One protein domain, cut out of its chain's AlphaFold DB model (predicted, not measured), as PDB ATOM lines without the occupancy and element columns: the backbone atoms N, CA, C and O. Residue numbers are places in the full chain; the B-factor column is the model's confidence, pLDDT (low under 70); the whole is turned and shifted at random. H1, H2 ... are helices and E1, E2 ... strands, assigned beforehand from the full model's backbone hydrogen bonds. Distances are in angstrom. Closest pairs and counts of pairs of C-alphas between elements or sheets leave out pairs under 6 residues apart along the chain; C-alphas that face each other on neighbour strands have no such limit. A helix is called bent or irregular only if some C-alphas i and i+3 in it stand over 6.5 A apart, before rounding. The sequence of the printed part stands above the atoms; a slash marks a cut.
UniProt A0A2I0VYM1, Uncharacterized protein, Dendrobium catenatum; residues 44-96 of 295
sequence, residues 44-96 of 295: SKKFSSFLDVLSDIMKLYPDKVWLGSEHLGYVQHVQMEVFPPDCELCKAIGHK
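AT A GLANCE: This is residues 44 to 96 of the 295 residues of an uncharacterized protein of Dendrobium catenatum (UniProt A0A2I0VYM1). This is a thin rod folded back on itself: a small two-stranded hairpin of E1 and E2 makes one end, the helix H1 runs toward it, and the long stretch of residues 78 to 96, with no named element, runs back from E2 toward the other end, where its last residues turn. H1 and this returning stretch make the two long sides, and the two-stranded sheet is small beside them. The printed part has 53 residues with one named helix and two named strands, in the order H1, E1, E2; the sheet has the order E1 - E2 and is antiparallel. The class is mixed, helices and strands, though under half of the residues are in named elements. The whole is extended, with a radius of gyration of the C-alphas of 16.3 A and spans of 52 by 22 by 10 A.

IN THESE COORDINATES: Begin at the sheet and find C-alpha 64 at (-50.907, 23.458, -61.169), where E1 starts; it holds residues 64 to 67 and is 9.5 A long from first to last C-alpha. E2, residues 74 to 77, is 9.7 A long and ends at C-alpha 77, at (-47.467, 20.525, -61.876). Then go to C-alpha 44 at (-36.681, 27.611, -31.209); from there H1, residues 44 to 59, runs 23.1 A to C-alpha 59 at (-51.268, 25.884, -48.994).

HOW THE PARTS SIT: Look first at E1 and E2, a hairpin of antiparallel neighbours with 145 degrees between their N-to-C directions. The C-alphas of Lys 64 and His 77 face each other at 4.6 A, as do those of Trp 66 and Val 75, also at 4.6 A. Between the strands, N 65 and O 76 are within hydrogen-bond range at 2.9 A, and N 76 and O 65 at 2.8 A. Outward from the sheet, a tight link of 4 residues joins H1 to E1. H1 and E2 are apart, with no C-alpha of the one within 8 A of the other. In the backbone of H1, 10 of 12 O i to N i+4 pairs are within hydrogen-bond range, and the helix is not bent.

THE WHOLE: The two C-alphas farthest apart are those of His 71, between E1 and E2, and Leu 89, in the stretch with no named element; they are 52.5 A apart. The C-alphas of Ser 44 and Lys 96, the first and last printed, are 18.0 A apart. The link from E1 to E2, 6 residues, is short, and no link is long. The printed part has no cut. The mean pLDDT of the printed part is 86.7, and the model's confidence is under 70 at residues 44 to 45, which belong to H1.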
ATOM      1  N   SER A  44     -35.802  28.745 -30.835       58.78
ATOM      2  CA  SER A  44     -36.681  27.611 -31.209       58.78
ATOM      3  C   SER A  44     -38.184  27.945 -31.277       58.78
ATOM      4  O   SER A  44     -38.915  27.372 -32.081       58.78
ATOM      5  N   LYS A  45     -38.661  28.906 -30.471       68.56
ATOM      6  CA  LYS A  45     -40.065  29.355 -30.494       68.56
ATOM      7  C   LYS A  45     -40.432  30.178 -31.735       68.56
ATOM      8  O   LYS A  45     -41.562  30.075 -32.193       68.56
ATOM      9  N   LYS A  46     -39.510  30.988 -32.267       73.88
ATOM     10  CA  LYS A  46     -39.767  31.849 -33.439       73.88
ATOM     11  C   LYS A  46     -39.713  31.060 -34.744       73.88
ATOM     12  O   LYS A  46     -40.437  31.371 -35.686       73.88
ATOM     13  N   PHE A  47     -38.891  30.015 -34.771       77.50
ATOM     14  CA  PHE A  47     -38.750  29.155 -35.935       77.50
ATOM     15  C   PHE A  47     -40.008  28.315 -36.199       77.50
ATOM     16  O   PHE A  47     -40.488  28.296 -37.325       77.50
ATOM     17  N   SER A  48     -40.614  27.724 -35.160       74.25
ATOM     18  CA  SER A  48     -41.885  26.989 -35.299       74.25
ATOM     19  C   SER A  48     -42.989  27.872 -35.881       74.25
ATOM     20  O   SER A  48     -43.609  27.500 -36.869       74.25
ATOM     21  N   SER A  49     -43.172  29.088 -35.347       81.50
ATOM     22  CA  SER A  49     -44.178  30.016 -35.880       81.50
ATOM     23  C   SER A  49     -43.902  30.435 -37.324       81.50
ATOM     24  O   SER A  49     -44.830  30.705 -38.077       81.50
ATOM     25  N   PHE A  50     -42.631  30.501 -37.725       83.69
ATOM     26  CA  PHE A  50     -42.255  30.820 -39.099       83.69
ATOM     27  C   PHE A  50     -42.561  29.663 -40.060       83.69
ATOM     28  O   PHE A  50     -43.071  29.908 -41.150       83.69
ATOM     29  N   LEU A  51     -42.308  28.416 -39.651       82.81
ATOM     30  CA  LEU A  51     -42.676  27.231 -40.429       82.81
ATOM     31  C   LEU A  51     -44.187  27.100 -40.598       82.81
ATOM     32  O   LEU A  51     -44.635  26.773 -41.692       82.81
ATOM     33  N   ASP A  52     -44.963  27.385 -39.551       83.56
ATOM     34  CA  ASP A  52     -46.426  27.355 -39.621       83.56
ATOM     35  C   ASP A  52     -46.938  28.384 -40.638       83.56
ATOM     36  O   ASP A  52     -47.719  28.051 -41.529       83.56
ATOM     37  N   VAL A  53     -46.409  29.613 -40.590       86.31
ATOM     38  CA  VAL A  53     -46.731  30.669 -41.563       86.31
ATOM     39  C   VAL A  53     -46.297  30.285 -42.979       86.31
ATOM     40  O   VAL A  53     -47.058  30.488 -43.924       86.31
ATOM     41  N   LEU A  54     -45.103  29.711 -43.157       83.88
ATOM     42  CA  LEU A  54     -44.651  29.228 -44.464       83.88
ATOM     43  C   LEU A  54     -45.539  28.101 -44.991       83.88
ATOM     44  O   LEU A  54     -45.873  28.110 -46.170       83.88
ATOM     45  N   SER A  55     -45.943  27.163 -44.137       82.06
ATOM     46  CA  SER A  55     -46.855  26.070 -44.482       82.06
ATOM     47  C   SER A  55     -48.221  26.606 -44.908       82.06
ATOM     48  O   SER A  55     -48.762  26.189 -45.931       82.06
ATOM     49  N   ASP A  56     -48.758  27.592 -44.189       84.12
ATOM     50  CA  ASP A  56     -50.020  28.240 -44.546       84.12
ATOM     51  C   ASP A  56     -49.924  29.024 -45.856       84.12
ATOM     52  O   ASP A  56     -50.823  28.936 -46.691       84.12
ATOM     53  N   ILE A  57     -48.808  29.716 -46.092       83.00
ATOM     54  CA  ILE A  57     -48.526  30.359 -47.379       83.00
ATOM     55  C   ILE A  57     -48.420  29.299 -48.482       83.00
ATOM     56  O   ILE A  57     -48.997  29.479 -49.551       83.00
ATOM     57  N   MET A  58     -47.752  28.172 -48.227       82.31
ATOM     58  CA  MET A  58     -47.599  27.076 -49.186       82.31
ATOM     59  C   MET A  58     -48.929  26.437 -49.593       82.31
ATOM     60  O   MET A  58     -49.090  26.076 -50.756       82.31
ATOM     61  N   LYS A  59     -49.908  26.361 -48.685       84.94
ATOM     62  CA  LYS A  59     -51.268  25.884 -48.994       84.94
ATOM     63  C   LYS A  59     -52.017  26.788 -49.978       84.94
ATOM     64  O   LYS A  59     -52.986  26.343 -50.585       84.94
ATOM     65  N   LEU A  60     -51.603  28.048 -50.126       89.00
ATOM     66  CA  LEU A  60     -52.205  28.982 -51.080       89.00
ATOM     67  C   LEU A  60     -51.661  28.811 -52.504       89.00
ATOM     68  O   LEU A  60     -52.208  29.416 -53.428       89.00
ATOM     69  N   TYR A  61     -50.605  28.017 -52.704       86.62
ATOM     70  CA  TYR A  61     -50.079  27.776 -54.045       86.62
ATOM     71  C   TYR A  61     -50.926  26.733 -54.757       86.62
ATOM     72  O   TYR A  61     -51.222  25.684 -54.190       86.62
ATOM     73  N   PRO A  62     -51.301  26.991 -56.016       91.25
ATOM     74  CA  PRO A  62     -51.977  25.986 -56.804       91.25
ATOM     75  C   PRO A  62     -50.995  24.861 -57.152       91.25
ATOM     76  O   PRO A  62     -49.884  25.116 -57.618       91.25
ATOM     77  N   ASP A  63     -51.450  23.613 -57.038       93.38
ATOM     78  CA  ASP A  63     -50.696  22.420 -57.466       93.38
ATOM     79  C   ASP A  63     -50.367  22.429 -58.969       93.38
ATOM     80  O   ASP A  63     -49.569  21.628 -59.464       93.38
ATOM     81  N   LYS A  64     -51.033  23.309 -59.725       94.94
ATOM     82  CA  LYS A  64     -50.907  23.458 -61.169       94.94
ATOM     83  C   LYS A  64     -50.799  24.930 -61.535       94.94
ATOM     84  O   LYS A  64     -51.693  25.715 -61.227       94.94
ATOM     85  N   VAL A  65     -49.745  25.284 -62.259       94.50
ATOM     86  CA  VAL A  65     -49.574  26.614 -62.847       94.50
ATOM     87  C   VAL A  65     -49.614  26.502 -64.365       94.50
ATOM     88  O   VAL A  65     -49.052  25.576 -64.947       94.50
ATOM     89  N   TRP A  66     -50.311  27.427 -65.019       96.06
ATOM     90  CA  TRP A  66     -50.276  27.546 -66.472       96.06
ATOM     91  C   TRP A  66     -49.057  28.374 -66.867       96.06
ATOM     92  O   TRP A  66     -48.934  29.528 -66.453       96.06
ATOM     93  N   LEU A  67     -48.158  27.792 -67.658       95.56
ATOM     94  CA  LEU A  67     -46.996  28.481 -68.203       95.56
ATOM     95  C   LEU A  67     -47.186  28.705 -69.699       95.56
ATOM     96  O   LEU A  67     -47.297  27.753 -70.464       95.56
ATOM     97  N   GLY A  68     -47.182  29.969 -70.120       94.62
ATOM     98  CA  GLY A  68     -47.297  30.371 -71.523       94.62
ATOM     99  C   GLY A  68     -48.564  31.172 -71.819       94.62
ATOM    100  O   GLY A  68     -49.291  31.579 -70.912       94.62
ATOM    101  N   SER A  69     -48.809  31.441 -73.103       93.75
ATOM    102  CA  SER A  69     -50.002  32.175 -73.538       93.75
ATOM    103  C   SER A  69     -51.266  31.328 -73.374       93.75
ATOM    104  O   SER A  69     -51.194  30.106 -73.253       93.75
ATOM    105  N   GLU A  70     -52.438  31.962 -73.396       92.81
ATOM    106  CA  GLU A  70     -53.739  31.287 -73.249       92.81
ATOM    107  C   GLU A  70     -53.947  30.141 -74.260       92.81
ATOM    108  O   GLU A  70     -54.644  29.173 -73.970       92.81
ATOM    109  N   HIS A  71     -53.304  30.219 -75.430       95.12
ATOM    110  CA  HIS A  71     -53.482  29.253 -76.518       95.12
ATOM    111  C   HIS A  71     -52.272  28.344 -76.777       95.12
ATOM    112  O   HIS A  71     -52.423  27.345 -77.472       95.12
ATOM    113  N   LEU A  72     -51.082  28.677 -76.260       96.06
ATOM    114  CA  LEU A  72     -49.836  27.929 -76.515       96.06
ATOM    115  C   LEU A  72     -49.079  27.565 -75.230       96.06
ATOM    116  O   LEU A  72     -47.896  27.231 -75.276       96.06
ATOM    117  N   GLY A  73     -49.729  27.685 -74.075       96.50
ATOM    118  CA  GLY A  73     -49.148  27.290 -72.802       96.50
ATOM    119  C   GLY A  73     -49.303  25.805 -72.490       96.50
ATOM    120  O   GLY A  73     -49.984  25.052 -73.187       96.50
ATOM    121  N   TYR A  74     -48.661  25.396 -71.402       96.88
ATOM    122  CA  TYR A  74     -48.794  24.071 -70.816       96.88
ATOM    123  C   TYR A  74     -49.034  24.177 -69.311       96.88
ATOM    124  O   TYR A  74     -48.645  25.142 -68.651       96.88
ATOM    125  N   VAL A  75     -49.692  23.161 -68.758       96.19
ATOM    126  CA  VAL A  75     -49.890  23.038 -67.313       96.19
ATOM    127  C   VAL A  75     -48.645  22.404 -66.708       96.19
ATOM    128  O   VAL A  75     -48.336  21.250 -66.997       96.19
ATOM    129  N   GLN A  76     -47.953  23.135 -65.840       96.69
ATOM    130  CA  GLN A  76     -46.890  22.584 -65.013       96.69
ATOM    131  C   GLN A  76     -47.454  22.202 -63.646       96.69
ATOM    132  O   GLN A  76     -48.080  23.014 -62.965       96.69
ATOM    133  N   HIS A  77     -47.214  20.959 -63.241       95.88
ATOM    134  CA  HIS A  77     -47.467  20.525 -61.876       95.88
ATOM    135  C   HIS A  77     -46.344  21.027 -60.968       95.88
ATOM    136  O   HIS A  77     -45.173  20.727 -61.204       95.88
ATOM    137  N   VAL A  78     -46.704  21.790 -59.939       93.62
ATOM    138  CA  VAL A  78     -45.765  22.261 -58.920       93.62
ATOM    139  C   VAL A  78     -45.853  21.294 -57.754       93.62
ATOM    140  O   VAL A  78     -46.847  21.266 -57.037       93.62
ATOM    141  N   GLN A  79     -44.817  20.480 -57.574       91.75
ATOM    142  CA  GLN A  79     -44.673  19.659 -56.380       91.75
ATOM    143  C   GLN A  79     -43.663  20.340 -55.466       91.75
ATOM    144  O   GLN A  79     -42.483  20.437 -55.800       91.75
ATOM    145  N   MET A  80     -44.130  20.844 -54.326       86.25
ATOM    146  CA  MET A  80     -43.218  21.320 -53.294       86.25
ATOM    147  C   MET A  80     -42.634  20.127 -52.546       86.25
ATOM    148  O   MET A  80     -43.339  19.161 -52.243       86.25
ATOM    149  N   GLU A  81     -41.334  20.187 -52.271       86.25
ATOM    150  CA  GLU A  81     -40.690  19.203 -51.411       86.25
ATOM    151  C   GLU A  81     -41.338  19.262 -50.024       86.25
ATOM    152  O   GLU A  81     -41.529  20.332 -49.442       86.25
ATOM    153  N   VAL A  82     -41.705  18.094 -49.502       85.81
ATOM    154  CA  VAL A  82     -42.194  17.978 -48.130       85.81
ATOM    155  C   VAL A  82     -41.026  18.309 -47.210       85.81
ATOM    156  O   VAL A  82     -39.990  17.641 -47.270       85.81
ATOM    157  N   PHE A  83     -41.180  19.332 -46.367       81.81
ATOM    158  CA  PHE A  83     -40.161  19.649 -45.372       81.81
ATOM    159  C   PHE A  83     -39.896  18.418 -44.495       81.81
ATOM    160  O   PHE A  83     -40.851  17.777 -44.045       81.81
ATOM    161  N   PRO A  84     -38.624  18.063 -44.249       85.19
ATOM    162  CA  PRO A  84     -38.322  16.947 -43.372       85.19
ATOM    163  C   PRO A  84     -38.864  17.241 -41.962       85.19
ATOM    164  O   PRO A  84     -38.814  18.394 -41.526       85.19
ATOM    165  N   PRO A  85     -39.377  16.221 -41.252       84.25
ATOM    166  CA  PRO A  85     -39.901  16.398 -39.904       84.25
ATOM    167  C   PRO A  85     -38.814  16.924 -38.956       84.25
ATOM    168  O   PRO A  85     -37.621  16.654 -39.132       84.25
ATOM    169  N   ASP A  86     -39.231  17.674 -37.942       86.50
ATOM    170  CA  ASP A  86     -38.376  18.179 -36.875       86.50
ATOM    171  C   ASP A  86     -37.871  17.038 -35.965       86.50
ATOM    172  O   ASP A  86     -38.597  16.089 -35.665       86.50
ATOM    173  N   CYS A  87     -36.608  17.092 -35.501       87.94
ATOM    174  CA  CYS A  87     -36.151  16.145 -34.469       87.94
ATOM    175  C   CYS A  87     -36.875  16.462 -33.157       87.94
ATOM    176  O   CYS A  87     -36.633  17.503 -32.549       87.94
ATOM    177  N   GLU A  88     -37.664  15.515 -32.647       85.75
ATOM    178  CA  GLU A  88     -38.374  15.626 -31.361       85.75
ATOM    179  C   GLU A  88     -37.455  15.999 -30.174       85.75
ATOM    180  O   GLU A  88     -37.907  16.600 -29.200       85.75
ATOM    181  N   LEU A  89     -36.160  15.650 -30.239       86.62
ATOM    182  CA  LEU A  89     -35.206  15.846 -29.138       86.62
ATOM    183  C   LEU A  89     -34.585  17.247 -29.095       86.62
ATOM    184  O   LEU A  89     -34.389  17.782 -28.007       86.62
ATOM    185  N   CYS A  90     -34.233  17.836 -30.242       86.44
ATOM    186  CA  CYS A  90     -33.564  19.147 -30.283       86.44
ATOM    187  C   CYS A  90     -34.321  20.215 -31.082       86.44
ATOM    188  O   CYS A  90     -33.895  21.367 -31.083       86.44
ATOM    189  N   LYS A  91     -35.440  19.856 -31.723       84.19
ATOM    190  CA  LYS A  91     -36.281  20.733 -32.551       84.19
ATOM    191  C   LYS A  91     -35.566  21.355 -33.755       84.19
ATOM    192  O   LYS A  91     -36.020  22.373 -34.271       84.19
ATOM    193  N   ALA A  92     -34.452  20.771 -34.194       84.31
ATOM    194  CA  ALA A  92     -33.797  21.164 -35.434       84.31
ATOM    195  C   ALA A  92     -34.323  20.326 -36.610       84.31
ATOM    196  O   ALA A  92     -34.749  19.179 -36.445       84.31
ATOM    197  N   ILE A  93     -34.318  20.927 -37.799       84.25
ATOM    198  CA  ILE A  93     -34.718  20.284 -39.055       84.25
ATOM    199  C   ILE A  93     -33.502  19.600 -39.683       84.25
ATOM    200  O   ILE A  93     -32.390  20.122 -39.632       84.25
ATOM    201  N   GLY A  94     -33.727  18.458 -40.337       82.38
ATOM    202  CA  GLY A  94     -32.785  17.932 -41.331       82.38
ATOM    203  C   GLY A  94     -31.755  16.924 -40.824       82.38
ATOM    204  O   GLY A  94     -30.851  16.569 -41.573       82.38
ATOM    205  N   HIS A  95     -31.890  16.411 -39.601       82.94
ATOM    206  CA  HIS A  95     -31.061  15.307 -39.107       82.94
ATOM    207  C   HIS A  95     -31.917  14.131 -38.638       82.94
ATOM    208  O   HIS A  95     -33.094  14.274 -38.303       82.94
ATOM    209  N   LYS A  96     -31.328  12.933 -38.639       79.69
ATOM    210  CA  LYS A  96     -32.049  11.701 -38.313       79.69
ATOM    211  C   LYS A  96     -32.246  11.553 -36.804       79.69
ATOM    212  O   LYS A  96     -31.424  11.994 -35.994       79.69
TER     213      LYS A  96